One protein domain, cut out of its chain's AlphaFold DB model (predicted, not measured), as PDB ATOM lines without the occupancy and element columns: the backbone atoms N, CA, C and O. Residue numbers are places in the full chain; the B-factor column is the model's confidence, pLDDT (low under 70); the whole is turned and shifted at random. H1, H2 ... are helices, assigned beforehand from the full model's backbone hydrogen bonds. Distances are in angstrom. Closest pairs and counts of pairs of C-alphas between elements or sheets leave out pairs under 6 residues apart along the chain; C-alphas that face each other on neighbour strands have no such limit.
ATOM      1  N   ASN A   2     132.783 146.860 143.963       42.88
ATOM      2  CA  ASN A   2     131.436 147.453 143.858       42.88
ATOM      3  C   ASN A   2     131.427 148.993 143.743       42.88
ATOM      4  O   ASN A   2     130.587 149.530 143.021       42.88
ATOM      5  N   ASP A   3     132.385 149.696 144.354       59.69
ATOM      6  CA  ASP A   3     132.372 151.169 144.420       59.69
ATOM      7  C   ASP A   3     132.552 151.841 143.053       59.69
ATOM      8  O   ASP A   3     131.778 152.724 142.693       59.69
ATOM      9  N   ASN A   4     133.446 151.318 142.206       70.19
ATOM     10  CA  ASN A   4     133.689 151.856 140.860       70.19
ATOM     11  C   ASN A   4     132.443 151.740 139.947       70.19
ATOM     12  O   ASN A   4     132.163 152.610 139.121       70.19
ATOM     13  N   LYS A   5     131.634 150.681 140.106       76.25
ATOM     14  CA  LYS A   5     130.400 150.505 139.317       76.25
ATOM     15  C   LYS A   5     129.321 151.500 139.756       76.25
ATOM     16  O   LYS A   5     128.654 152.090 138.903       76.25
ATOM     17  N   THR A   6     129.186 151.722 141.063       82.50
ATOM     18  CA  THR A   6     128.259 152.701 141.651       82.50
ATOM     19  C   THR A   6     128.665 154.132 141.300       82.50
ATOM     20  O   THR A   6     127.829 154.918 140.848       82.50
ATOM     21  N   TYR A   7     129.958 154.444 141.399       87.06
ATOM     22  CA  TYR A   7     130.549 155.715 140.996       87.06
ATOM     23  C   TYR A   7     130.237 156.052 139.535       87.06
ATOM     24  O   TYR A   7     129.569 157.055 139.256       87.06
ATOM     25  N   ARG A   8     130.615 155.170 138.598       86.88
ATOM     26  CA  ARG A   8     130.391 155.374 137.158       86.88
ATOM     27  C   ARG A   8     128.915 155.492 136.806       86.88
ATOM     28  O   ARG A   8     128.549 156.340 135.994       86.88
ATOM     29  N   LYS A   9     128.059 154.666 137.418       90.44
ATOM     30  CA  LYS A   9     126.604 154.753 137.232       90.44
ATOM     31  C   LYS A   9     126.074 156.112 137.697       90.44
ATOM     32  O   LYS A   9     125.269 156.708 136.993       90.44
ATOM     33  N   SER A  10     126.549 156.623 138.834       90.25
ATOM     34  CA  SER A  10     126.116 157.929 139.344       90.25
ATOM     35  C   SER A  10     126.539 159.092 138.441       90.25
ATOM     36  O   SER A  10     125.709 159.943 138.138       90.25
ATOM     37  N   LEU A  11     127.781 159.089 137.941       91.94
ATOM     38  CA  LEU A  11     128.261 160.059 136.950       91.94
ATOM     39  C   LEU A  11     127.418 160.024 135.677       91.94
ATOM     40  O   LEU A  11     126.976 161.061 135.201       91.94
ATOM     41  N   PHE A  12     127.152 158.823 135.159       94.12
ATOM     42  CA  PHE A  12     126.348 158.650 133.956       94.12
ATOM     43  C   PHE A  12     124.936 159.219 134.130       94.12
ATOM     44  O   PHE A  12     124.466 159.955 133.264       94.12
ATOM     45  N   ILE A  13     124.277 158.918 135.254       94.12
ATOM     46  CA  ILE A  13     122.933 159.420 135.559       94.12
ATOM     47  C   ILE A  13     122.938 160.948 135.644       94.12
ATOM     48  O   ILE A  13     122.124 161.585 134.985       94.12
ATOM     49  N   LEU A  14     123.870 161.542 136.397       94.19
ATOM     50  CA  LEU A  14     123.942 162.995 136.569       94.19
ATOM     51  C   LEU A  14     124.195 163.719 135.239       94.19
ATOM     52  O   LEU A  14     123.477 164.663 134.910       94.19
ATOM     53  N   SER A  15     125.154 163.249 134.436       94.06
ATOM     54  CA  SER A  15     125.427 163.834 133.119       94.06
ATOM     55  C   SER A  15     124.250 163.648 132.153       94.06
ATOM     56  O   SER A  15     123.970 164.539 131.359       94.06
ATOM     57  N   THR A  16     123.525 162.527 132.235       95.50
ATOM     58  CA  THR A  16     122.321 162.285 131.417       95.50
ATOM     59  C   THR A  16     121.180 163.221 131.804       95.50
ATOM     60  O   THR A  16     120.542 163.792 130.923       95.50
ATOM     61  N   ILE A  17     120.948 163.425 133.107       95.56
ATOM     62  CA  ILE A  17     119.955 164.384 133.610       95.56
ATOM     63  C   ILE A  17     120.286 165.790 133.106       95.56
ATOM     64  O   ILE A  17     119.399 166.468 132.599       95.56
ATOM     65  N   ALA A  18     121.554 166.206 133.173       94.88
ATOM     66  CA  ALA A  18     121.968 167.517 132.682       94.88
ATOM     67  C   ALA A  18     121.693 167.696 131.177       94.88
ATOM     68  O   ALA A  18     121.098 168.693 130.779       94.88
ATOM     69  N   VAL A  19     122.052 166.712 130.343       95.00
ATOM     70  CA  VAL A  19     121.754 166.760 128.899       95.00
ATOM     71  C   VAL A  19     120.244 166.799 128.641       95.00
ATOM     72  O   VAL A  19     119.794 167.551 127.779       95.00
ATOM     73  N   GLY A  20     119.458 166.034 129.403       93.56
ATOM     74  CA  GLY A  20     117.998 166.046 129.315       93.56
ATOM     75  C   GLY A  20     117.391 167.404 129.672       93.56
ATOM     76  O   GLY A  20     116.536 167.898 128.945       93.56
ATOM     77  N   LEU A  21     117.873 168.048 130.740       94.75
ATOM     78  CA  LEU A  21     117.449 169.399 131.127       94.75
ATOM     79  C   LEU A  21     117.791 170.436 130.051       94.75
ATOM     80  O   LEU A  21     116.988 171.327 129.784       94.75
ATOM     81  N   ASN A  22     118.933 170.291 129.379       95.12
ATOM     82  CA  ASN A  22     119.357 171.212 128.324       95.12
ATOM     83  C   ASN A  22     118.452 171.179 127.078       95.12
ATOM     84  O   ASN A  22     118.454 172.141 126.312       95.12
ATOM     85  N   LEU A  23     117.609 170.151 126.896       91.81
ATOM     86  CA  LEU A  23     116.576 170.151 125.848       91.81
ATOM     87  C   LEU A  23     115.527 171.255 126.051       91.81
ATOM     88  O   LEU A  23     114.950 171.724 125.069       91.81
ATOM     89  N   LEU A  24     115.316 171.714 127.292       91.00
ATOM     90  CA  LEU A  24     114.405 172.824 127.601       91.00
ATOM     91  C   LEU A  24     114.801 174.119 126.880       91.00
ATOM     92  O   LEU A  24     113.935 174.952 126.613       91.00
ATOM     93  N   MET A  25     116.077 174.273 126.504       91.12
ATOM     94  CA  MET A  25     116.541 175.427 125.730       91.12
ATOM     95  C   MET A  25     115.774 175.584 124.421       91.12
ATOM     96  O   MET A  25     115.436 176.703 124.045       91.12
ATOM     97  N   PHE A  26     115.430 174.484 123.753       89.25
ATOM     98  CA  PHE A  26     114.835 174.529 122.418       89.25
ATOM     99  C   PHE A  26     113.317 174.733 122.412       89.25
ATOM    100  O   PHE A  26     112.750 174.944 121.344       89.25
ATOM    101  N   ILE A  27     112.653 174.702 123.571       86.38
ATOM    102  CA  ILE A  27     111.194 174.851 123.668       86.38
ATOM    103  C   ILE A  27     110.846 176.339 123.796       86.38
ATOM    104  O   ILE A  27     111.116 176.912 124.852       86.38
ATOM    105  N   PRO A  28     110.281 177.008 122.774       83.00
ATOM    106  CA  PRO A  28     109.886 178.408 122.899       83.00
ATOM    107  C   PRO A  28     108.660 178.564 123.808       83.00
ATOM    108  O   PRO A  28     107.740 177.751 123.739       83.00
ATOM    109  N   PHE A  29     108.614 179.617 124.630       85.00
ATOM    110  CA  PHE A  29     107.507 179.816 125.586       85.00
ATOM    111  C   PHE A  29     106.294 180.537 124.987       85.00
ATOM    112  O   PHE A  29     105.211 180.521 125.567       85.00
ATOM    113  N   GLY A  30     106.447 181.155 123.817       75.75
ATOM    114  CA  GLY A  30     105.353 181.856 123.161       75.75
ATOM    115  C   GLY A  30     105.721 182.433 121.798       75.75
ATOM    116  O   GLY A  30     106.692 182.030 121.153       75.75
ATOM    117  N   LYS A  31     104.895 183.382 121.346       74.69
ATOM    118  CA  LYS A  31     105.075 184.106 120.074       74.69
ATOM    119  C   LYS A  31     106.049 185.288 120.176       74.69
ATOM    120  O   LYS A  31     106.495 185.787 119.150       74.69
ATOM    121  N   SER A  32     106.385 185.719 121.384       76.12
ATOM    122  CA  SER A  32     107.364 186.770 121.670       76.12
ATOM    123  C   SER A  32     108.443 186.224 122.591       76.12
ATOM    124  O   SER A  32     108.154 185.384 123.446       76.12
ATOM    125  N   PHE A  33     109.665 186.733 122.456       83.50
ATOM    126  CA  PHE A  33     110.734 186.415 123.393       83.50
ATOM    127  C   PHE A  33     110.557 187.256 124.664       83.50
ATOM    128  O   PHE A  33     110.850 188.450 124.697       83.50
ATOM    129  N   GLY A  34     109.956 186.649 125.688       83.38
ATOM    130  CA  GLY A  34     109.558 187.339 126.917       83.38
ATOM    131  C   GLY A  34     110.567 187.194 128.056       83.38
ATOM    132  O   GLY A  34     111.332 186.231 128.119       83.38
ATOM    133  N   SER A  35     110.496 188.101 129.032       85.12
ATOM    134  CA  SER A  35     111.360 188.081 130.225       85.12
ATOM    135  C   SER A  35     111.280 186.773 131.022       85.12
ATOM    136  O   SER A  35     112.273 186.353 131.613       85.12
ATOM    137  N   ALA A  36     110.127 186.093 131.017       87.62
ATOM    138  CA  ALA A  36     109.962 184.789 131.667       87.62
ATOM    139  C   ALA A  36     110.813 183.691 131.005       87.62
ATOM    140  O   ALA A  36     111.376 182.837 131.688       87.62
ATOM    141  N   GLU A  37     110.948 183.729 129.680       89.56
ATOM    142  CA  GLU A  37     111.775 182.781 128.938       89.56
ATOM    143  C   GLU A  37     113.264 183.032 129.185       89.56
ATOM    144  O   GLU A  37     114.012 182.084 129.424       89.56
ATOM    145  N   VAL A  38     113.677 184.305 129.232       88.81
ATOM    146  CA  VAL A  38     115.037 184.702 129.632       88.81
ATOM    147  C   VAL A  38     115.355 184.211 131.044       88.81
ATOM    148  O   VAL A  38     116.390 183.586 131.262       88.81
ATOM    149  N   LEU A  39     114.447 184.444 131.998       89.69
ATOM    150  CA  LEU A  39     114.606 184.022 133.389       89.69
ATOM    151  C   LEU A  39     114.800 182.506 133.499       89.69
ATOM    152  O   LEU A  39     115.734 182.046 134.154       89.69
ATOM    153  N   VAL A  40     113.950 181.712 132.849       91.75
ATOM    154  CA  VAL A  40     114.045 180.253 132.961       91.75
ATOM    155  C   VAL A  40     115.288 179.720 132.249       91.75
ATOM    156  O   VAL A  40     116.031 178.942 132.842       91.75
ATOM    157  N   LYS A  41     115.547 180.145 131.008       92.12
ATOM    158  CA  LYS A  41     116.597 179.554 130.167       92.12
ATOM    159  C   LYS A  41     117.998 180.072 130.454       92.12
ATOM    160  O   LYS A  41     118.940 179.307 130.320       92.12
ATOM    161  N   PHE A  42     118.137 181.334 130.853       91.81
ATOM    162  CA  PHE A  42     119.435 182.008 130.982       91.81
ATOM    163  C   PHE A  42     119.767 182.452 132.409       91.81
ATOM    164  O   PHE A  42     120.835 183.014 132.633       91.81
ATOM    165  N   ILE A  43     118.891 182.181 133.381       90.94
ATOM    166  CA  ILE A  43     119.176 182.405 134.805       90.94
ATOM    167  C   ILE A  43     118.976 181.106 135.588       90.94
ATOM    168  O   ILE A  43     119.934 180.568 136.131       90.94
ATOM    169  N   LEU A  44     117.762 180.551 135.611       93.38
ATOM    170  CA  LEU A  44     117.463 179.372 136.432       93.38
ATOM    171  C   LEU A  44     118.145 178.102 135.910       93.38
ATOM    172  O   LEU A  44     118.824 177.411 136.669       93.38
ATOM    173  N   LEU A  45     118.003 177.799 134.619       94.44
ATOM    174  CA  LEU A  45     118.604 176.611 134.015       94.44
ATOM    175  C   LEU A  45     120.137 176.567 134.159       94.44
ATOM    176  O   LEU A  45     120.633 175.537 134.618       94.44
ATOM    177  N   PRO A  46     120.911 177.628 133.860       94.81
ATOM    178  CA  PRO A  46     122.356 177.585 134.051       94.81
ATOM    179  C   PRO A  46     122.778 177.434 135.515       94.81
ATOM    180  O   PRO A  46     123.781 176.774 135.769       94.81
ATOM    181  N   ILE A  47     122.018 177.967 136.481       94.50
ATOM    182  CA  ILE A  47     122.269 177.725 137.914       94.50
ATOM    183  C   ILE A  47     122.107 176.234 138.236       94.50
ATOM    184  O   ILE A  47     122.963 175.646 138.898       94.50
ATOM    185  N   VAL A  48     121.045 175.599 137.731       95.44
ATOM    186  CA  VAL A  48     120.816 174.156 137.911       95.44
ATOM    187  C   VAL A  48     121.926 173.337 137.245       95.44
ATOM    188  O   VAL A  48     122.448 172.402 137.854       95.44
ATOM    189  N   VAL A  49     122.334 173.700 136.024       95.75
ATOM    190  CA  VAL A  49     123.437 173.042 135.303       95.75
ATOM    191  C   VAL A  49     124.756 173.201 136.058       95.75
ATOM    192  O   VAL A  49     125.480 172.217 136.212       95.75
ATOM    193  N   ALA A  50     125.057 174.394 136.578       94.19
ATOM    194  CA  ALA A  50     126.249 174.642 137.379       94.19
ATOM    195  C   ALA A  50     126.249 173.798 138.660       94.19
ATOM    196  O   ALA A  50     127.241 173.132 138.944       94.19
ATOM    197  N   ALA A  51     125.130 173.746 139.389       93.88
ATOM    198  CA  ALA A  51     125.001 172.933 140.597       93.88
ATOM    199  C   ALA A  51     125.194 171.432 140.311       93.88
ATOM    200  O   ALA A  51     125.955 170.757 141.008       93.88
ATOM    201  N   LEU A  52     124.565 170.910 139.251       94.62
ATOM    202  CA  LEU A  52     124.761 169.525 138.812       94.62
ATOM    203  C   LEU A  52     126.216 169.253 138.434       94.62
ATOM    204  O   LEU A  52     126.768 168.216 138.811       94.62
ATOM    205  N   ASN A  53     126.847 170.184 137.716       94.56
ATOM    206  CA  ASN A  53     128.234 170.023 137.318       94.56
ATOM    207  C   ASN A  53     129.174 170.069 138.527       94.56
ATOM    208  O   ASN A  53     130.093 169.263 138.583       94.56
ATOM    209  N   ILE A  54     128.909 170.903 139.541       92.94
ATOM    210  CA  ILE A  54     129.687 170.933 140.791       92.94
ATOM    211  C   ILE A  54     129.630 169.568 141.483       92.94
ATOM    212  O   ILE A  54     130.667 169.024 141.857       92.94
ATOM    213  N   ILE A  55     128.444 168.958 141.590       92.56
ATOM    214  CA  ILE A  55     128.286 167.608 142.162       92.56
ATOM    215  C   ILE A  55     129.100 166.577 141.362       92.56
ATOM    216  O   ILE A  55     129.752 165.699 141.936       92.56
ATOM    217  N   ILE A  56     129.084 166.683 140.032       92.94
ATOM    218  CA  ILE A  56     129.868 165.830 139.137       92.94
ATOM    219  C   ILE A  56     131.378 166.054 139.326       92.94
ATOM    220  O   ILE A  56     132.122 165.077 139.404       92.94
ATOM    221  N   THR A  57     131.837 167.300 139.443       91.38
ATOM    222  CA  THR A  57     133.241 167.660 139.679       91.38
ATOM    223  C   THR A  57     133.722 167.135 141.035       91.38
ATOM    224  O   THR A  57     134.790 166.529 141.114       91.38
ATOM    225  N   LEU A  58     132.918 167.263 142.095       90.25
ATOM    226  CA  LEU A  58     133.238 166.704 143.413       90.25
ATOM    227  C   LEU A  58     133.414 165.180 143.349       90.25
ATOM    228  O   LEU A  58     134.405 164.645 143.849       90.25
ATOM    229  N   LYS A  59     132.511 164.479 142.651       90.06
ATOM    230  CA  LYS A  59     132.641 163.038 142.383       90.06
ATOM    231  C   LYS A  59     133.887 162.724 141.548       90.06
ATOM    232  O   LYS A  59     134.631 161.805 141.875       90.06
ATOM    233  N   LYS A  60     134.163 163.499 140.494       90.12
ATOM    234  CA  LYS A  60     135.370 163.340 139.667       90.12
ATOM    235  C   LYS A  60     136.633 163.351 140.528       90.12
ATOM    236  O   LYS A  60     137.524 162.549 140.265       90.12
ATOM    237  N   PHE A  61     136.725 164.223 141.530       88.81
ATOM    238  CA  PHE A  61     137.925 164.326 142.364       88.81
ATOM    239  C   PHE A  61     137.974 163.360 143.549       88.81
ATOM    240  O   PHE A  61     139.081 163.098 144.029       88.81
ATOM    241  N   SER A  62     136.842 162.771 143.959       85.50
ATOM    242  CA  SER A  62     136.834 161.680 144.942       85.50
ATOM    243  C   SER A  62     137.477 160.406 144.386       85.50
ATOM    244  O   SER A  62     138.222 159.736 145.091       85.50
ATOM    245  N   GLU A  63     137.257 160.103 143.102       84.19
ATOM    246  CA  GLU A  63     137.892 158.983 142.392       84.19
ATOM    247  C   GLU A  63     138.617 159.472 141.127       84.19
ATOM    248  O   GLU A  63     138.282 159.093 140.003       84.19
ATOM    249  N   TYR A  64     139.607 160.355 141.286       85.06
ATOM    250  CA  TYR A  64     140.308 160.959 140.148       85.06
ATOM    251  C   TYR A  64     141.106 159.930 139.331       85.06
ATOM    252  O   TYR A  64     142.101 159.386 139.814       85.06
ATOM    253  N   ARG A  65     140.700 159.693 138.074       82.94
ATOM    254  CA  ARG A  65     141.421 158.847 137.107       82.94
ATOM    255  C   ARG A  65     141.526 159.549 135.746       82.94
ATOM    256  O   ARG A  65     140.590 159.466 134.950       82.94
ATOM    257  N   PRO A  66     142.658 160.204 135.431       78.25
ATOM    258  CA  PRO A  66     142.814 160.951 134.179       78.25
ATOM    259  C   PRO A  66     142.844 160.044 132.940       78.25
ATOM    260  O   PRO A  66     142.501 160.477 131.845       78.25
ATOM    261  N   THR A  67     143.191 158.763 133.104       81.12
ATOM    262  CA  THR A  67     143.165 157.767 132.022       81.12
ATOM    263  C   THR A  67     141.754 157.373 131.593       81.12
ATOM    264  O   THR A  67     141.584 156.842 130.497       81.12
ATOM    265  N   ASN A  68     140.732 157.637 132.409       86.00
ATOM    266  CA  ASN A  68     139.359 157.255 132.113       86.00
ATOM    267  C   ASN A  68     138.666 158.314 131.237       86.00
ATOM    268  O   ASN A  68     138.264 159.379 131.720       86.00
ATOM    269  N   ARG A  69     138.455 157.995 129.952       87.31
ATOM    270  CA  ARG A  69     137.792 158.907 129.001       87.31
ATOM    271  C   ARG A  69     136.366 159.240 129.402       87.31
ATOM    272  O   ARG A  69     135.938 160.382 129.241       87.31
ATOM    273  N   PHE A  70     135.642 158.260 129.945       91.19
ATOM    274  CA  PHE A  70     134.267 158.452 130.391       91.19
ATOM    275  C   PHE A  70     134.192 159.515 131.487       91.19
ATOM    276  O   PHE A  70     133.381 160.427 131.387       91.19
ATOM    277  N   GLN A  71     135.055 159.421 132.499       89.62
ATOM    278  CA  GLN A  71     135.072 160.364 133.618       89.62
ATOM    279  C   GLN A  71     135.385 161.789 133.158       89.62
ATOM    280  O   GLN A  71     134.686 162.719 133.558       89.62
ATOM    281  N   SER A  72     136.394 161.957 132.296       88.81
ATOM    282  CA  SER A  72     136.744 163.273 131.757       88.81
ATOM    283  C   SER A  72     135.579 163.867 130.960       88.81
ATOM    284  O   SER A  72     135.096 164.951 131.281       88.81
ATOM    285  N   PHE A  73     135.038 163.117 129.995       91.94
ATOM    286  CA  PHE A  73     133.944 163.587 129.143       91.94
ATOM    287  C   PHE A  73     132.666 163.895 129.942       91.94
ATOM    288  O   PHE A  73     132.068 164.956 129.773       91.94
ATOM    289  N   ALA A  74     132.271 162.999 130.851       92.69
ATOM    290  CA  ALA A  74     131.084 163.162 131.690       92.69
ATOM    291  C   ALA A  74     131.156 164.408 132.586       92.69
ATOM    292  O   ALA A  74     130.118 165.014 132.854       92.69
ATOM    293  N   SER A  75     132.364 164.804 133.011       91.75
ATOM    294  CA  SER A  75     132.580 165.952 133.902       91.75
ATOM    295  C   SER A  75     132.435 167.327 133.263       91.75
ATOM    296  O   SER A  75     132.265 168.319 133.965       91.75
ATOM    297  N   TYR A  76     132.482 167.380 131.936       93.06
ATOM    298  CA  TYR A  76     132.348 168.618 131.174       93.06
ATOM    299  C   TYR A  76     131.034 168.683 130.412       93.06
ATOM    300  O   TYR A  76     130.511 169.764 130.150       93.06
ATOM    301  N   LEU A  77     130.464 167.525 130.087       95.06
ATOM    302  CA  LEU A  77     129.266 167.431 129.272       95.06
ATOM    303  C   LEU A  77     128.106 168.345 129.724       95.06
ATOM    304  O   LEU A  77     127.522 168.966 128.838       95.06
ATOM    305  N   PRO A  78     127.762 168.495 131.021       95.12
ATOM    306  CA  PRO A  78     126.671 169.378 131.451       95.12
ATOM    307  C   PRO A  78     126.821 170.828 130.976       95.12
ATOM    308  O   PRO A  78     125.915 171.361 130.338       95.12
ATOM    309  N   ILE A  79     127.987 171.432 131.228       95.00
ATOM    310  CA  ILE A  79     128.295 172.820 130.858       95.00
ATOM    311  C   ILE A  79     128.373 172.966 129.341       95.00
ATOM    312  O   ILE A  79     127.724 173.834 128.760       95.00
ATOM    313  N   PHE A  80     129.129 172.089 128.679       95.56
ATOM    314  CA  PHE A  80     129.338 172.179 127.235       95.56
ATOM    315  C   PHE A  80     128.046 171.951 126.452       95.56
ATOM    316  O   PHE A  80     127.786 172.654 125.479       95.56
ATOM    317  N   SER A  81     127.213 170.996 126.872       95.56
ATOM    318  CA  SER A  81     125.922 170.762 126.220       95.56
ATOM    319  C   SER A  81     124.955 171.928 126.419       95.56
ATOM    320  O   SER A  81     124.229 172.249 125.481       95.56
ATOM    321  N   TYR A  82     124.985 172.607 127.572       96.69
ATOM    322  CA  TYR A  82     124.213 173.835 127.774       96.69
ATOM    323  C   TYR A  82     124.700 174.957 126.854       96.69
ATOM    324  O   TYR A  82     123.880 175.573 126.185       96.69
ATOM    325  N   LEU A  83     126.015 175.202 126.780       95.81
ATOM    326  CA  LEU A  83     126.581 176.261 125.933       95.81
ATOM    327  C   LEU A  83     126.255 176.033 124.454       95.81
ATOM    328  O   LEU A  83     125.801 176.931 123.754       95.81
ATOM    329  N   VAL A  84     126.404 174.799 123.972       95.50
ATOM    330  CA  VAL A  84     126.017 174.449 122.599       95.50
ATOM    331  C   VAL A  84     124.519 174.673 122.383       95.50
ATOM    332  O   VAL A  84     124.124 175.249 121.370       95.50
ATOM    333  N   ALA A  85     123.678 174.258 123.336       95.00
ATOM    334  CA  ALA A  85     122.238 174.458 123.243       95.00
ATOM    335  C   ALA A  85     121.850 175.944 123.264       95.00
ATOM    336  O   ALA A  85     120.973 176.348 122.501       95.00
ATOM    337  N   SER A  86     122.518 176.767 124.073       94.56
ATOM    338  CA  SER A  86     122.266 178.203 124.152       94.56
ATOM    339  C   SER A  86     122.681 178.927 122.878       94.56
ATOM    340  O   SER A  86     121.887 179.704 122.356       94.56
ATOM    341  N   PHE A  87     123.844 178.615 122.302       94.25
ATOM    342  CA  PHE A  87     124.282 179.205 121.035       94.25
ATOM    343  C   PHE A  87     123.344 178.849 119.873       94.25
ATOM    344  O   PHE A  87     122.933 179.731 119.118       94.25
ATOM    345  N   ILE A  88     122.940 177.579 119.762       92.31
ATOM    346  CA  ILE A  88     121.964 177.143 118.748       92.31
ATOM    347  C   ILE A  88     120.613 177.832 118.974       92.31
ATOM    348  O   ILE A  88     119.974 178.276 118.018       92.31
ATOM    349  N   TYR A  89     120.175 177.951 120.228       90.69
ATOM    350  CA  TYR A  89     118.923 178.625 120.550       90.69
ATOM    351  C   TYR A  89     118.961 180.120 120.204       90.69
ATOM    352  O   TYR A  89     117.988 180.627 119.655       90.69
ATOM    353  N   VAL A  90     120.067 180.823 120.466       89.75
ATOM    354  CA  VAL A  90     120.221 182.241 120.103       89.75
ATOM    355  C   VAL A  90     120.123 182.430 118.593       89.75
ATOM    356  O   VAL A  90     119.330 183.252 118.146       89.75
ATOM    357  N   ILE A  91     120.841 181.621 117.808       88.75
ATOM    358  CA  ILE A  91     120.737 181.594 116.337       88.75
ATOM    359  C   ILE A  91     119.275 181.431 115.912       88.75
ATOM    360  O   ILE A  91     118.774 182.147 115.047       88.75
ATOM    361  N   PHE A  92     118.572 180.487 116.533       86.19
ATOM    362  CA  PHE A  92     117.181 180.205 116.215       86.19
ATOM    363  C   PHE A  92     116.231 181.353 116.585       86.19
ATOM    364  O   PHE A  92     115.351 181.706 115.800       86.19
ATOM    365  N   MET A  93     116.406 181.943 117.767       85.62
ATOM    366  CA  MET A  93     115.600 183.058 118.262       85.62
ATOM    367  C   MET A  93     115.797 184.302 117.391       85.62
ATOM    368  O   MET A  93     114.817 184.873 116.916       85.62
ATOM    369  N   VAL A  94     117.049 184.657 117.100       85.75
ATOM    370  CA  VAL A  94     117.402 185.833 116.297       85.75
ATOM    371  C   VAL A  94     116.904 185.689 114.852       85.75
ATOM    372  O   VAL A  94     116.342 186.636 114.318       85.75
ATOM    373  N   ASN A  95     116.984 184.495 114.250       82.50
ATOM    374  CA  ASN A  95     116.395 184.212 112.929       82.50
ATOM    375  C   ASN A  95     114.860 184.324 112.888       82.50
ATOM    376  O   ASN A  95     114.272 184.452 111.812       82.50
ATOM    377  N   ARG A  96     114.186 184.178 114.035       81.50
ATOM    378  CA  ARG A  96     112.724 184.316 114.130       81.50
ATOM    379  C   ARG A  96     112.275 185.757 114.324       81.50
ATOM    380  O   ARG A  96     111.118 186.068 114.023       81.50
ATOM    381  N   ALA A  97     113.165 186.600 114.834       78.31
ATOM    382  CA  ALA A  97     113.016 188.043 114.835       78.31
ATOM    383  C   ALA A  97     113.373 188.615 113.450       78.31
ATOM    384  O   ALA A  97     113.938 187.928 112.600       78.31
ATOM    385  N   GLU A  98     113.027 189.876 113.196       72.50
ATOM    386  CA  GLU A  98     113.501 190.546 111.983       72.50
ATOM    387  C   GLU A  98     115.020 190.792 112.063       72.50
ATOM    388  O   GLU A  98     115.488 191.309 113.080       72.50
ATOM    389  N   PRO A  99     115.799 190.489 111.001       69.75
ATOM    390  CA  PRO A  99     117.266 190.537 111.031       69.75
ATOM    391  C   PRO A  99     117.864 191.870 111.489       69.75
ATOM    392  O   PRO A  99     118.973 191.905 112.013       69.75
ATOM    393  N   THR A 100     117.148 192.977 111.275       75.00
ATOM    394  CA  THR A 100     117.633 194.332 111.559       75.00
ATOM    395  C   THR A 100     116.942 195.010 112.738       75.00
ATOM    396  O   THR A 100     117.094 196.216 112.919       75.00
ATOM    397  N   ILE A 101     116.151 194.273 113.523       79.31
ATOM    398  CA  ILE A 101     115.296 194.884 114.550       79.31
ATOM    399  C   ILE A 101     116.087 195.403 115.753       79.31
ATOM    400  O   ILE A 101     115.755 196.443 116.312       79.31
ATOM    401  N   ALA A 102     117.159 194.697 116.122       81.31
ATOM    402  CA  ALA A 102     118.029 195.049 117.243       81.31
ATOM    403  C   ALA A 102     119.455 195.420 116.803       81.31
ATOM    404  O   ALA A 102     120.167 196.116 117.523       81.31
ATOM    405  N   PHE A 103     119.886 194.971 115.620       84.19
ATOM    406  CA  PHE A 103     121.243 195.176 115.113       84.19
ATOM    407  C   PHE A 103     121.237 195.628 113.654       84.19
ATOM    408  O   PHE A 103     120.278 195.408 112.924       84.19
ATOM    409  N   SER A 104     122.338 196.227 113.192       88.50
ATOM    410  CA  SER A 104     122.536 196.441 111.755       88.50
ATOM    411  C   SER A 104     122.638 195.096 111.027       88.50
ATOM    412  O   SER A 104     123.091 194.108 111.606       88.50
ATOM    413  N   TYR A 105     122.281 195.054 109.740       88.06
ATOM    414  CA  TYR A 105     122.322 193.814 108.952       88.06
ATOM    415  C   TYR A 105     123.710 193.145 108.959       88.06
ATOM    416  O   TYR A 105     123.826 191.930 109.090       88.06
ATOM    417  N   SER A 106     124.773 193.955 108.896       88.75
ATOM    418  CA  SER A 106     126.159 193.488 109.018       88.75
ATOM    419  C   SER A 106     126.418 192.831 110.379       88.75
ATOM    420  O   SER A 106     126.880 191.693 110.446       88.75
ATOM    421  N   ASN A 107     126.044 193.506 111.471       88.00
ATOM    422  CA  ASN A 107     126.239 192.991 112.827       88.00
ATOM    423  C   ASN A 107     125.408 191.730 113.089       88.00
ATOM    424  O   ASN A 107     125.891 190.820 113.753       88.00
ATOM    425  N   TYR A 108     124.198 191.647 112.535       89.31
ATOM    426  CA  TYR A 108     123.382 190.437 112.557       89.31
ATOM    427  C   TYR A 108     124.112 189.254 111.901       89.31
ATOM    428  O   TYR A 108     124.245 188.205 112.528       89.31
ATOM    429  N   ILE A 109     124.664 189.421 110.691       90.00
ATOM    430  CA  ILE A 109     125.417 188.348 110.017       90.00
ATOM    431  C   ILE A 109     126.621 187.913 110.860       90.00
ATOM    432  O   ILE A 109     126.822 186.715 111.071       90.00
ATOM    433  N   PHE A 110     127.404 188.866 111.376       91.50
ATOM    434  CA  PHE A 110     128.556 188.551 112.226       91.50
ATOM    435  C   PHE A 110     128.157 187.821 113.508       91.50
ATOM    436  O   PHE A 110     128.846 186.888 113.912       91.50
ATOM    437  N   LEU A 111     127.034 188.196 114.117       90.62
ATOM    438  CA  LEU A 111     126.505 187.539 115.306       90.62
ATOM    439  C   LEU A 111     126.110 186.084 115.015       90.62
ATOM    440  O   LEU A 111     126.487 185.181 115.761       90.62
ATOM    441  N   MET A 112     125.429 185.837 113.895       90.50
ATOM    442  CA  MET A 112     125.029 184.491 113.471       90.50
ATOM    443  C   MET A 112     126.236 183.588 113.186       90.50
ATOM    444  O   MET A 112     126.287 182.450 113.659       90.50
ATOM    445  N   ILE A 113     127.240 184.102 112.465       93.44
ATOM    446  CA  ILE A 113     128.497 183.383 112.207       93.44
ATOM    447  C   ILE A 113     129.261 183.147 113.516       93.44
ATOM    448  O   ILE A 113     129.781 182.051 113.738       93.44
ATOM    449  N   GLY A 114     129.307 184.151 114.394       94.25
ATOM    450  CA  GLY A 114     129.960 184.078 115.696       94.25
ATOM    451  C   GLY A 114     129.393 182.948 116.550       94.25
ATOM    452  O   GLY A 114     130.140 182.066 116.965       94.25
ATOM    453  N   PHE A 115     128.072 182.899 116.736       93.62
ATOM    454  CA  PHE A 115     127.434 181.838 117.520       93.62
ATOM    455  C   PHE A 115     127.552 180.451 116.886       93.62
ATOM    456  O   PHE A 115     127.729 179.471 117.609       93.62
ATOM    457  N   ALA A 116     127.512 180.344 115.554       93.19
ATOM    458  CA  ALA A 116     127.725 179.063 114.882       93.19
ATOM    459  C   ALA A 116     129.161 178.558 115.108       93.19
ATOM    460  O   ALA A 116     129.377 177.384 115.413       93.19
ATOM    461  N   THR A 117     130.136 179.467 115.030       95.12
ATOM    462  CA  THR A 117     131.551 179.176 115.289       95.12
ATOM    463  C   THR A 117     131.778 178.791 116.748       95.12
ATOM    464  O   THR A 117     132.476 177.813 117.011       95.12
ATOM    465  N   LEU A 118     131.151 179.498 117.695       94.31
ATOM    466  CA  LEU A 118     131.202 179.164 119.118       94.31
ATOM    467  C   LEU A 118     130.612 177.778 119.383       94.31
ATOM    468  O   LEU A 118     131.271 176.962 120.015       94.31
ATOM    469  N   ALA A 119     129.441 177.449 118.825       93.69
ATOM    470  CA  ALA A 119     128.836 176.126 118.985       93.69
ATOM    471  C   ALA A 119     129.764 174.995 118.511       93.69
ATOM    472  O   ALA A 119     129.990 174.027 119.241       93.69
ATOM    473  N   VAL A 120     130.355 175.129 117.318       94.88
ATOM    474  CA  VAL A 120     131.306 174.139 116.790       94.88
ATOM    475  C   VAL A 120     132.584 174.095 117.632       94.88
ATOM    476  O   VAL A 120     133.050 173.011 117.982       94.88
ATOM    477  N   GLY A 121     133.130 175.254 118.005       94.88
ATOM    478  CA  GLY A 121     134.323 175.373 118.842       94.88
ATOM    479  C   GLY A 121     134.155 174.698 120.203       94.88
ATOM    480  O   GLY A 121     135.015 173.922 120.613       94.88
ATOM    481  N   THR A 122     133.014 174.902 120.862       94.44
ATOM    482  CA  THR A 122     132.660 174.266 122.136       94.44
ATOM    483  C   THR A 122     132.571 172.743 121.996       94.44
ATOM    484  O   THR A 122     133.137 172.023 122.819       94.44
ATOM    485  N   ILE A 123     131.962 172.218 120.924       94.31
ATOM    486  CA  ILE A 123     131.942 170.765 120.659       94.31
ATOM    487  C   ILE A 123     133.366 170.222 120.464       94.31
ATOM    488  O   ILE A 123     133.725 169.198 121.051       94.31
ATOM    489  N   CYS A 124     134.193 170.905 119.670       93.94
ATOM    490  CA  CYS A 124     135.583 170.517 119.426       93.94
ATOM    491  C   CYS A 124     136.419 170.518 120.711       93.94
ATOM    492  O   CYS A 124     137.165 169.570 120.956       93.94
ATOM    493  N   LEU A 125     136.259 171.540 121.554       92.69
ATOM    494  CA  LEU A 125     136.922 171.627 122.853       92.69
ATOM    495  C   LEU A 125     136.546 170.437 123.736       92.69
ATOM    496  O   LEU A 125     137.440 169.726 124.196       92.69
ATOM    497  N   LEU A 126     135.250 170.127 123.877       93.31
ATOM    498  CA  LEU A 126     134.782 168.959 124.636       93.31
ATOM    499  C   LEU A 126     135.419 167.645 124.144       93.31
ATOM    500  O   LEU A 126     135.718 166.756 124.941       93.31
ATOM    501  N   TYR A 127     135.642 167.519 122.834       89.69
ATOM    502  CA  TYR A 127     136.256 166.338 122.218       89.69
ATOM    503  C   TYR A 127     137.756 166.199 122.501       89.69
ATOM    504  O   TYR A 127     138.286 165.101 122.327       89.69
ATOM    505  N   ILE A 128     138.429 167.284 122.889       89.50
ATOM    506  CA  ILE A 128     139.873 167.335 123.155       89.50
ATOM    507  C   ILE A 128     140.169 167.315 124.666       89.50
ATOM    508  O   ILE A 128     141.269 166.929 125.066       89.50
ATOM    509  N   MET A 129     139.193 167.658 125.519       86.69
ATOM    510  CA  MET A 129     139.361 167.721 126.981       86.69
ATOM    511  C   MET A 129     139.882 166.423 127.614       86.69
ATOM    512  O   MET A 129     140.621 166.466 128.595       86.69
ATOM    513  N   ASP A 130     139.532 165.254 127.073       83.81
ATOM    514  CA  ASP A 130     140.047 163.970 127.559       83.81
ATOM    515  C   ASP A 130     141.562 163.817 127.340       83.81
ATOM    516  O   ASP A 130     142.254 163.330 128.230       83.81
ATOM    517  N   LYS A 131     142.096 164.305 126.214       84.31
ATOM    518  CA  LYS A 131     143.540 164.357 125.941       84.31
ATOM    519  C   LYS A 131     144.254 165.425 126.760       84.31
ATOM    520  O   LYS A 131     145.363 165.182 127.222       84.31
ATOM    521  N   VAL A 132     143.636 166.589 126.945       85.12
ATOM    522  CA  VAL A 132     144.219 167.675 127.752       85.12
ATOM    523  C   VAL A 132     144.386 167.216 129.199       85.12
ATOM    524  O   VAL A 132     145.480 167.315 129.752       85.12
ATOM    525  N   ASN A 133     143.359 166.587 129.773       84.88
ATOM    526  CA  ASN A 133     143.407 166.087 131.148       84.88
ATOM    527  C   ASN A 133     144.454 164.992 131.385       84.88
ATOM    528  O   ASN A 133     144.907 164.830 132.515       84.88
ATOM    529  N   LEU A 134     144.868 164.256 130.349       83.69
ATOM    530  CA  LEU A 134     145.978 163.305 130.453       83.69
ATOM    531  C   LEU A 134     147.336 163.981 130.613       83.69
ATOM    532  O   LEU A 134     148.218 163.427 131.263       83.69
ATOM    533  N   SER A 135     147.529 165.128 129.960       83.31
ATOM    534  CA  SER A 135     148.811 165.839 129.955       83.31
ATOM    535  C   SER A 135     149.055 166.672 131.211       83.31
ATOM    536  O   SER A 135     150.144 167.213 131.379       83.31
ATOM    537  N   LEU A 136     148.051 166.786 132.079       85.06
ATOM    538  CA  LEU A 136     148.040 167.728 133.186       85.06
ATOM    539  C   LEU A 136     148.023 167.024 134.538       85.06
ATOM    540  O   LEU A 136     147.466 165.938 134.710       85.06
ATOM    541  N   SER A 137     148.611 167.688 135.529       87.06
ATOM    542  CA  SER A 137     148.531 167.248 136.917       87.06
ATOM    543  C   SER A 137     147.116 167.432 137.477       87.06
ATOM    544  O   SER A 137     146.323 168.237 136.985       87.06
ATOM    545  N   LYS A 138     146.799 166.726 138.569       87.75
ATOM    546  CA  LYS A 138     145.503 166.855 139.262       87.75
ATOM    547  C   LYS A 138     145.183 168.313 139.633       87.75
ATOM    548  O   LYS A 138     144.051 168.750 139.449       87.75
ATOM    549  N   ASN A 139     146.178 169.073 140.101       88.31
ATOM    550  CA  ASN A 139     146.006 170.479 140.478       88.31
ATOM    551  C   ASN A 139     145.774 171.374 139.254       88.31
ATOM    552  O   ASN A 139     144.939 172.269 139.305       88.31
ATOM    553  N   GLN A 140     146.453 171.108 138.138       89.75
ATOM    554  CA  GLN A 140     146.214 171.841 136.891       89.75
ATOM    555  C   GLN A 140     144.803 171.580 136.349       89.75
ATOM    556  O   GLN A 140     144.128 172.516 135.935       89.75
ATOM    557  N   VAL A 141     144.320 170.334 136.411       90.69
ATOM    558  CA  VAL A 141     142.943 170.002 136.007       90.69
ATOM    559  C   VAL A 141     141.911 170.663 136.929       90.69
ATOM    560  O   VAL A 141     140.910 171.167 136.433       90.69
ATOM    561  N   ASN A 142     142.169 170.746 138.241       89.94
ATOM    562  CA  ASN A 142     141.339 171.539 139.163       89.94
ATOM    563  C   ASN A 142     141.246 173.011 138.727       89.94
ATOM    564  O   ASN A 142     140.153 173.569 138.680       89.94
ATOM    565  N   VAL A 143     142.380 173.642 138.400       91.12
ATOM    566  CA  VAL A 143     142.416 175.047 137.960       91.12
ATOM    567  C   VAL A 143     141.638 175.235 136.657       91.12
ATOM    568  O   VAL A 143     140.861 176.180 136.550       91.12
ATOM    569  N   ILE A 144     141.780 174.321 135.693       90.81
ATOM    570  CA  ILE A 144     141.007 174.358 134.444       90.81
ATOM    571  C   ILE A 144     139.508 174.238 134.711       90.81
ATOM    572  O   ILE A 144     138.729 174.983 134.119       90.81
ATOM    573  N   ASP A 145     139.096 173.339 135.606       90.75
ATOM    574  CA  ASP A 145     137.686 173.187 135.967       90.75
ATOM    575  C   ASP A 145     137.135 174.503 136.555       90.75
ATOM    576  O   ASP A 145     136.065 174.943 136.141       90.75
ATOM    577  N   ILE A 146     137.885 175.180 137.438       90.81
ATOM    578  CA  ILE A 146     137.509 176.491 138.009       90.81
ATOM    579  C   ILE A 146     137.414 177.568 136.923       90.81
ATOM    580  O   ILE A 146     136.399 178.259 136.834       90.81
ATOM    581  N   LEU A 147     138.440 177.701 136.078       91.50
ATOM    582  CA  LEU A 147     138.449 178.676 134.982       91.50
ATOM    583  C   LEU A 147     137.269 178.472 134.034       91.50
ATOM    584  O   LEU A 147     136.693 179.435 133.537       91.50
ATOM    585  N   MET A 148     136.866 177.224 133.824       91.12
ATOM    586  CA  MET A 148     135.728 176.895 132.984       91.12
ATOM    587  C   MET A 148     134.384 177.270 133.607       91.12
ATOM    588  O   MET A 148     133.493 177.692 132.876       91.12
ATOM    589  N   TYR A 149     134.234 177.197 134.933       92.06
ATOM    590  CA  TYR A 149     133.061 177.763 135.612       92.06
ATOM    591  C   TYR A 149     133.012 179.288 135.492       92.06
ATOM    592  O   TYR A 149     131.940 179.844 135.257       92.06
ATOM    593  N   VAL A 150     134.161 179.961 135.617       92.25
ATOM    594  CA  VAL A 150     134.249 181.418 135.436       92.25
ATOM    595  C   VAL A 150     133.875 181.798 134.002       92.25
ATOM    596  O   VAL A 150     133.020 182.656 133.806       92.25
ATOM    597  N   ALA A 151     134.446 181.116 133.006       91.88
ATOM    598  CA  ALA A 151     134.123 181.329 131.598       91.88
ATOM    599  C   ALA A 151     132.637 181.067 131.308       91.88
ATOM    600  O   ALA A 151     131.986 181.883 130.669       91.88
ATOM    601  N   PHE A 152     132.075 179.983 131.848       94.38
ATOM    602  CA  PHE A 152     130.652 179.669 131.727       94.38
ATOM    603  C   PHE A 152     129.754 180.786 132.274       94.38
ATOM    604  O   PHE A 152     128.805 181.198 131.607       94.38
ATOM    605  N   ALA A 153     130.056 181.299 133.471       92.56
ATOM    606  CA  ALA A 153     129.291 182.382 134.081       92.56
ATOM    607  C   ALA A 153     129.393 183.683 133.267       92.56
ATOM    608  O   ALA A 153     128.378 184.341 133.031       92.56
ATOM    609  N   LEU A 154     130.600 184.028 132.803       92.44
ATOM    610  CA  LEU A 154     130.828 185.194 131.951       92.44
ATOM    611  C   LEU A 154     130.070 185.080 130.628       92.44
ATOM    612  O   LEU A 154     129.373 186.022 130.263       92.44
ATOM    613  N   ASP A 155     130.126 183.932 129.953       89.81
ATOM    614  CA  ASP A 155     129.419 183.703 128.688       89.81
ATOM    615  C   ASP A 155     127.908 183.910 128.836       89.81
ATOM    616  O   ASP A 155     127.284 184.550 127.988       89.81
ATOM    617  N   ILE A 156     127.307 183.427 129.928       91.75
ATOM    618  CA  ILE A 156     125.874 183.618 130.196       91.75
ATOM    619  C   ILE A 156     125.543 185.100 130.391       91.75
ATOM    620  O   ILE A 156     124.561 185.589 129.828       91.75
ATOM    621  N   ILE A 157     126.354 185.821 131.172       90.44
ATOM    622  CA  ILE A 157     126.149 187.250 131.437       90.44
ATOM    623  C   ILE A 157     126.298 188.056 130.144       90.44
ATOM    624  O   ILE A 157     125.423 188.857 129.819       90.44
ATOM    625  N   LEU A 158     127.371 187.819 129.386       90.00
ATOM    626  CA  LEU A 158     127.648 188.516 128.133       90.00
ATOM    627  C   LEU A 158     126.553 188.249 127.097       90.00
ATOM    628  O   LEU A 158     126.038 189.190 126.494       90.00
ATOM    629  N   MET A 159     126.148 186.989 126.928       89.94
ATOM    630  CA  MET A 159     125.070 186.620 126.012       89.94
ATOM    631  C   MET A 159     123.759 187.308 126.390       89.94
ATOM    632  O   MET A 159     123.058 187.824 125.519       89.94
ATOM    633  N   ARG A 160     123.433 187.362 127.683       87.81
ATOM    634  CA  ARG A 160     122.230 188.047 128.150       87.81
ATOM    635  C   ARG A 160     122.268 189.539 127.830       87.81
ATOM    636  O   ARG A 160     121.394 190.018 127.115       87.81
ATOM    637  N   VAL A 161     123.293 190.235 128.315       87.69
ATOM    638  CA  VAL A 161     123.373 191.703 128.258       87.69
ATOM    639  C   VAL A 161     123.508 192.210 126.825       87.69
ATOM    640  O   VAL A 161     122.834 193.159 126.435       87.69
ATOM    641  N   PHE A 162     124.373 191.587 126.024       87.31
ATOM    642  CA  PHE A 162     124.704 192.110 124.697       87.31
ATOM    643  C   PHE A 162     123.829 191.558 123.579       87.31
ATOM    644  O   PHE A 162     123.761 192.182 122.522       87.31
ATOM    645  N   VAL A 163     123.185 190.403 123.776       87.81
ATOM    646  CA  VAL A 163     122.426 189.738 122.708       87.81
ATOM    647  C   VAL A 163     120.964 189.565 123.054       87.81
ATOM    648  O   VAL A 163     120.139 189.893 122.218       87.81
ATOM    649  N   LEU A 164     120.611 189.067 124.239       88.25
ATOM    650  CA  LEU A 164     119.217 188.732 124.549       88.25
ATOM    651  C   LEU A 164     118.384 189.940 124.972       88.25
ATOM    652  O   LEU A 164     117.248 190.062 124.519       88.25
ATOM    653  N   ASP A 165     118.934 190.820 125.812       87.19
ATOM    654  CA  ASP A 165     118.218 191.981 126.349       87.19
ATOM    655  C   ASP A 165     117.640 192.896 125.244       87.19
ATOM    656  O   ASP A 165     116.473 193.276 125.355       87.19
ATOM    657  N   PRO A 166     118.348 193.163 124.123       87.12
ATOM    658  CA  PRO A 166     117.783 193.888 122.980       87.12
ATOM    659  C   PRO A 166     116.570 193.225 122.308       87.12
ATOM    660  O   PRO A 166     115.825 193.913 121.619       87.12
ATOM    661  N   TYR A 167     116.361 191.914 122.479       84.25
ATOM    662  CA  TYR A 167     115.238 191.169 121.887       84.25
ATOM    663  C   TYR A 167     114.076 190.950 122.855       84.25
ATOM    664  O   TYR A 167     113.050 190.382 122.466       84.25
ATOM    665  N   ILE A 168     114.206 191.378 124.112       84.56
ATOM    666  CA  ILE A 168     113.136 191.232 125.098       84.56
ATOM    667  C   ILE A 168     111.907 192.022 124.634       84.56
ATOM    668  O   ILE A 168     111.988 193.199 124.296       84.56
ATOM    669  N   ASN A 169     110.750 191.358 124.652       78.81
ATOM    670  CA  ASN A 169     109.447 191.880 124.227       78.81
ATOM    671  C   ASN A 169     109.316 192.179 122.723       78.81
ATOM    672  O   ASN A 169     108.302 192.737 122.305       78.81
ATOM    673  N   ILE A 170     110.275 191.754 121.897       79.06
ATOM    674  CA  ILE A 170     110.129 191.805 120.441       79.06
ATOM    675  C   ILE A 170     109.181 190.691 119.972       79.06
ATOM    676  O   ILE A 170     109.281 189.528 120.384       79.06
ATOM    677  N   ALA A 171     108.241 191.051 119.095       72.62
ATOM    678  CA  ALA A 171     107.367 190.095 118.426       72.62
ATOM    679  C   ALA A 171     108.159 189.302 117.375       72.62
ATOM    680  O   ALA A 171     108.849 189.874 116.534       72.62
ATOM    681  N   LEU A 172     108.070 187.969 117.417       74.88
ATOM    682  CA  LEU A 172     108.765 187.112 116.458       74.88
ATOM    683  C   LEU A 172     107.906 186.979 115.192       74.88
ATOM    684  O   LEU A 172     106.898 186.266 115.189       74.88
ATOM    685  N   ASN A 173     108.310 187.664 114.119       64.94
ATOM    686  CA  ASN A 173     107.558 187.729 112.859       64.94
ATOM    687  C   ASN A 173     107.496 186.380 112.132       64.94
ATOM    688  O   ASN A 173     106.497 186.064 111.483       64.94
ATOM    689  N   ASN A 174     108.510 185.528 112.301       64.50
ATOM    690  CA  ASN A 174     108.521 184.190 111.723       64.50
ATOM    691  C   ASN A 174     108.002 183.144 112.729       64.50
ATOM    692  O   ASN A 174     108.760 182.446 113.411       64.50
ATOM    693  N   SER A 175     106.674 183.061 112.844       61.94
ATOM    694  CA  SER A 175     105.967 182.170 113.780       61.94
ATOM    695  C   SER A 175     105.573 180.810 113.187       61.94
ATOM    696  O   SER A 175     104.831 180.061 113.826       61.94
ATOM    697  N   SER A 176     106.073 180.462 111.993       72.56
ATOM    698  CA  SER A 176     105.790 179.162 111.375       72.56
ATOM    699  C   SER A 176     106.155 178.021 112.326       72.56
ATOM    700  O   SER A 176     107.295 177.910 112.788       72.56
ATOM    701  N   VAL A 177     105.182 177.147 112.590       75.12
ATOM    702  CA  VAL A 177     105.338 175.970 113.457       75.12
ATOM    703  C   VAL A 177     106.487 175.081 112.970       75.12
ATOM    704  O   VAL A 177     107.214 174.513 113.780       75.12
ATOM    705  N   LEU A 178     106.721 175.029 111.653       77.06
ATOM    706  CA  LEU A 178     107.818 174.264 111.058       77.06
ATOM    707  C   LEU A 178     109.195 174.779 111.479       77.06
ATOM    708  O   LEU A 178     110.082 173.970 111.731       77.06
ATOM    709  N   ASN A 179     109.369 176.095 111.627       75.88
ATOM    710  CA  ASN A 179     110.640 176.648 112.093       75.88
ATOM    711  C   ASN A 179     110.893 176.247 113.548       75.88
ATOM    712  O   ASN A 179     111.993 175.817 113.880       75.88
ATOM    713  N   ILE A 180     109.861 176.289 114.398       77.75
ATOM    714  CA  ILE A 180     109.934 175.821 115.793       77.75
ATOM    715  C   ILE A 180     110.333 174.347 115.861       77.75
ATOM    716  O   ILE A 180     111.266 173.996 116.584       77.75
ATOM    717  N   ILE A 181     109.680 173.499 115.067       82.31
ATOM    718  CA  ILE A 181     110.005 172.072 114.992       82.31
ATOM    719  C   ILE A 181     111.448 171.872 114.512       82.31
ATOM    720  O   ILE A 181     112.178 171.079 115.099       82.31
ATOM    721  N   PHE A 182     111.891 172.618 113.500       82.31
ATOM    722  CA  PHE A 182     113.243 172.511 112.957       82.31
ATOM    723  C   PHE A 182     114.322 172.837 114.000       82.31
ATOM    724  O   PHE A 182     115.287 172.083 114.139       82.31
ATOM    725  N   GLY A 183     114.130 173.900 114.790       80.44
ATOM    726  CA  GLY A 183     115.034 174.257 115.888       80.44
ATOM    727  C   GLY A 183     115.128 173.166 116.959       80.44
ATOM    728  O   GLY A 183     116.228 172.802 117.376       80.44
ATOM    729  N   ILE A 184     113.987 172.585 117.349       86.62
ATOM    730  CA  ILE A 184     113.927 171.478 118.317       86.62
ATOM    731  C   ILE A 184     114.620 170.226 117.770       86.62
ATOM    732  O   ILE A 184     115.384 169.586 118.489       86.62
ATOM    733  N   VAL A 185     114.388 169.883 116.501       90.44
ATOM    734  CA  VAL A 185     114.970 168.691 115.871       90.44
ATOM    735  C   VAL A 185     116.485 168.820 115.738       90.44
ATOM    736  O   VAL A 185     117.197 167.890 116.110       90.44
ATOM    737  N   ILE A 186     116.999 169.960 115.266       89.56
ATOM    738  CA  ILE A 186     118.451 170.174 115.144       89.56
ATOM    739  C   ILE A 186     119.110 170.195 116.518       89.56
ATOM    740  O   ILE A 186     120.088 169.480 116.740       89.56
ATOM    741  N   GLY A 187     118.571 170.986 117.448       89.19
ATOM    742  CA  GLY A 187     119.096 171.072 118.806       89.19
ATOM    743  C   GLY A 187     119.103 169.712 119.506       89.19
ATOM    744  O   GLY A 187     120.119 169.290 120.062       89.19
ATOM    745  N   GLY A 188     117.994 168.980 119.391       92.75
ATOM    746  CA  GLY A 188     117.851 167.621 119.899       92.75
ATOM    747  C   GLY A 188     118.821 166.633 119.252       92.75
ATOM    748  O   GLY A 188     119.420 165.829 119.962       92.75
ATOM    749  N   ALA A 189     119.048 166.716 117.937       94.31
ATOM    750  CA  ALA A 189     120.010 165.867 117.237       94.31
ATOM    751  C   ALA A 189     121.448 166.107 117.722       94.31
ATOM    752  O   ALA A 189     122.177 165.149 117.982       94.31
ATOM    753  N   VAL A 190     121.850 167.369 117.909       94.31
ATOM    754  CA  VAL A 190     123.182 167.711 118.435       94.31
ATOM    755  C   VAL A 190     123.359 167.177 119.860       94.31
ATOM    756  O   VAL A 190     124.354 166.508 120.145       94.31
ATOM    757  N   LEU A 191     122.380 167.394 120.745       94.88
ATOM    758  CA  LEU A 191     122.433 166.857 122.108       94.88
ATOM    759  C   LEU A 191     122.407 165.324 122.137       94.88
ATOM    760  O   LEU A 191     123.120 164.715 122.936       94.88
ATOM    761  N   TYR A 192     121.661 164.690 121.232       95.69
ATOM    762  CA  TYR A 192     121.657 163.239 121.077       95.69
ATOM    763  C   TYR A 192     123.033 162.705 120.672       95.69
ATOM    764  O   TYR A 192     123.473 161.706 121.232       95.69
ATOM    765  N   LEU A 193     123.758 163.364 119.761       95.31
ATOM    766  CA  LEU A 193     125.117 162.949 119.389       95.31
ATOM    767  C   LEU A 193     126.086 163.026 120.578       95.31
ATOM    768  O   LEU A 193     126.891 162.113 120.788       95.31
ATOM    769  N   LEU A 194     125.980 164.081 121.390       95.12
ATOM    770  CA  LEU A 194     126.765 164.219 122.617       95.12
ATOM    771  C   LEU A 194     126.411 163.130 123.645       95.12
ATOM    772  O   LEU A 194     127.306 162.516 124.235       95.12
ATOM    773  N   PHE A 195     125.122 162.830 123.811       95.56
ATOM    774  CA  PHE A 195     124.649 161.738 124.661       95.56
ATOM    775  C   PHE A 195     125.094 160.361 124.150       95.56
ATOM    776  O   PHE A 195     125.589 159.547 124.925       95.56
ATOM    777  N   ALA A 196     124.986 160.091 122.849       94.94
ATOM    778  CA  ALA A 196     125.404 158.832 122.242       94.94
ATOM    779  C   ALA A 196     126.900 158.578 122.472       94.94
ATOM    780  O   ALA A 196     127.312 157.448 122.747       94.94
ATOM    781  N   ARG A 197     127.719 159.638 122.443       92.25
ATOM    782  CA  ARG A 197     129.138 159.568 122.807       92.25
ATOM    783  C   ARG A 197     129.349 159.274 124.293       92.25
ATOM    784  O   ARG A 197     130.149 158.392 124.608       92.25
ATOM    785  N   LEU A 198     128.620 159.940 125.194       94.00
ATOM    786  CA  LEU A 198     128.639 159.616 126.629       94.00
ATOM    787  C   LEU A 198     128.294 158.139 126.860       94.00
ATOM    788  O   LEU A 198     129.013 157.434 127.568       94.00
ATOM    789  N   PHE A 199     127.210 157.669 126.242       93.56
ATOM    790  CA  PHE A 199     126.728 156.298 126.352       93.56
ATOM    791  C   PHE A 199     127.746 155.291 125.815       93.56
ATOM    792  O   PHE A 199     128.005 154.268 126.455       93.56
ATOM    793  N   ARG A 200     128.390 155.600 124.683       92.19
ATOM    794  CA  ARG A 200     129.495 154.799 124.151       92.19
ATOM    795  C   ARG A 200     130.611 154.668 125.183       92.19
ATOM    796  O   ARG A 200     130.951 153.542 125.517       92.19
ATOM    797  N   PHE A 201     131.126 155.772 125.727       90.38
ATOM    798  CA  PHE A 201     132.200 155.730 126.729       90.38
ATOM    799  C   PHE A 201     131.795 155.003 128.015       90.38
ATOM    800  O   PHE A 201     132.601 154.278 128.602       90.38
ATOM    801  N   TYR A 202     130.540 155.146 128.438       90.12
ATOM    802  CA  TYR A 202     130.002 154.394 129.566       90.12
ATOM    803  C   TYR A 202     130.033 152.879 129.302       90.12
ATOM    804  O   TYR A 202     130.473 152.110 130.160       90.12
ATOM    805  N   ARG A 203     129.637 152.442 128.102       88.50
ATOM    806  CA  ARG A 203     129.595 151.021 127.733       88.50
ATOM    807  C   ARG A 203     130.976 150.427 127.454       88.50
ATOM    808  O   ARG A 203     131.234 149.305 127.876       88.50
ATOM    809  N   THR A 204     131.842 151.143 126.737       84.44
ATOM    810  CA  THR A 204     133.144 150.621 126.284       84.44
ATOM    811  C   THR A 204     134.226 150.680 127.356       84.44
ATOM    812  O   THR A 204     135.193 149.934 127.255       84.44
ATOM    813  N   ASN A 205     134.066 151.526 128.384       80.00
ATOM    814  CA  ASN A 205     135.092 151.792 129.399       80.00
ATOM    815  C   ASN A 205     136.466 152.069 128.767       80.00
ATOM    816  O   ASN A 205     137.471 151.472 129.144       80.00
TER     817      ASN A 205
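Overview. This is residues 2 to 205 of the 588 residues of an uncharacterized protein of Staphylococcus sp. CAG:324 (UniProt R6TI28). Six helices stand side by side in an up-and-down bundle, each running against the one before, H3 in the middle. The printed part, 204 residues, has helices H1 to H6 and is all helix. It is compact, radius of gyration of the C-alphas 17.8 A, spanning 55 by 30 by 25 A.

Along the chain. H4 is residues 105 to 135, 43.9 A long; H3 69 to 96, H2 35 to 62, H5 138 to 167. H1, residues 2 to 26, begins at C-alpha (131.436, 147.453, 143.858). H6, residues 177 to 204, ends at C-alpha (133.144, 150.621, 126.284).

Arrangement. H4 touches H3 at a shallow tilt of 4 degrees, closest C-alphas Ala 119 and Val 84, 4.9 A. H3 also touches H1, H2, H6 and, only just, H5, with 3 pairs of C-alphas within 8 A. Every O i to N i+4 pair in H6 is within hydrogen-bond range.

Size, cuts and confidence. The printed part has no cut and no long link. pLDDT is under 70 at residues 2 to 3, 99 and 173 to 175.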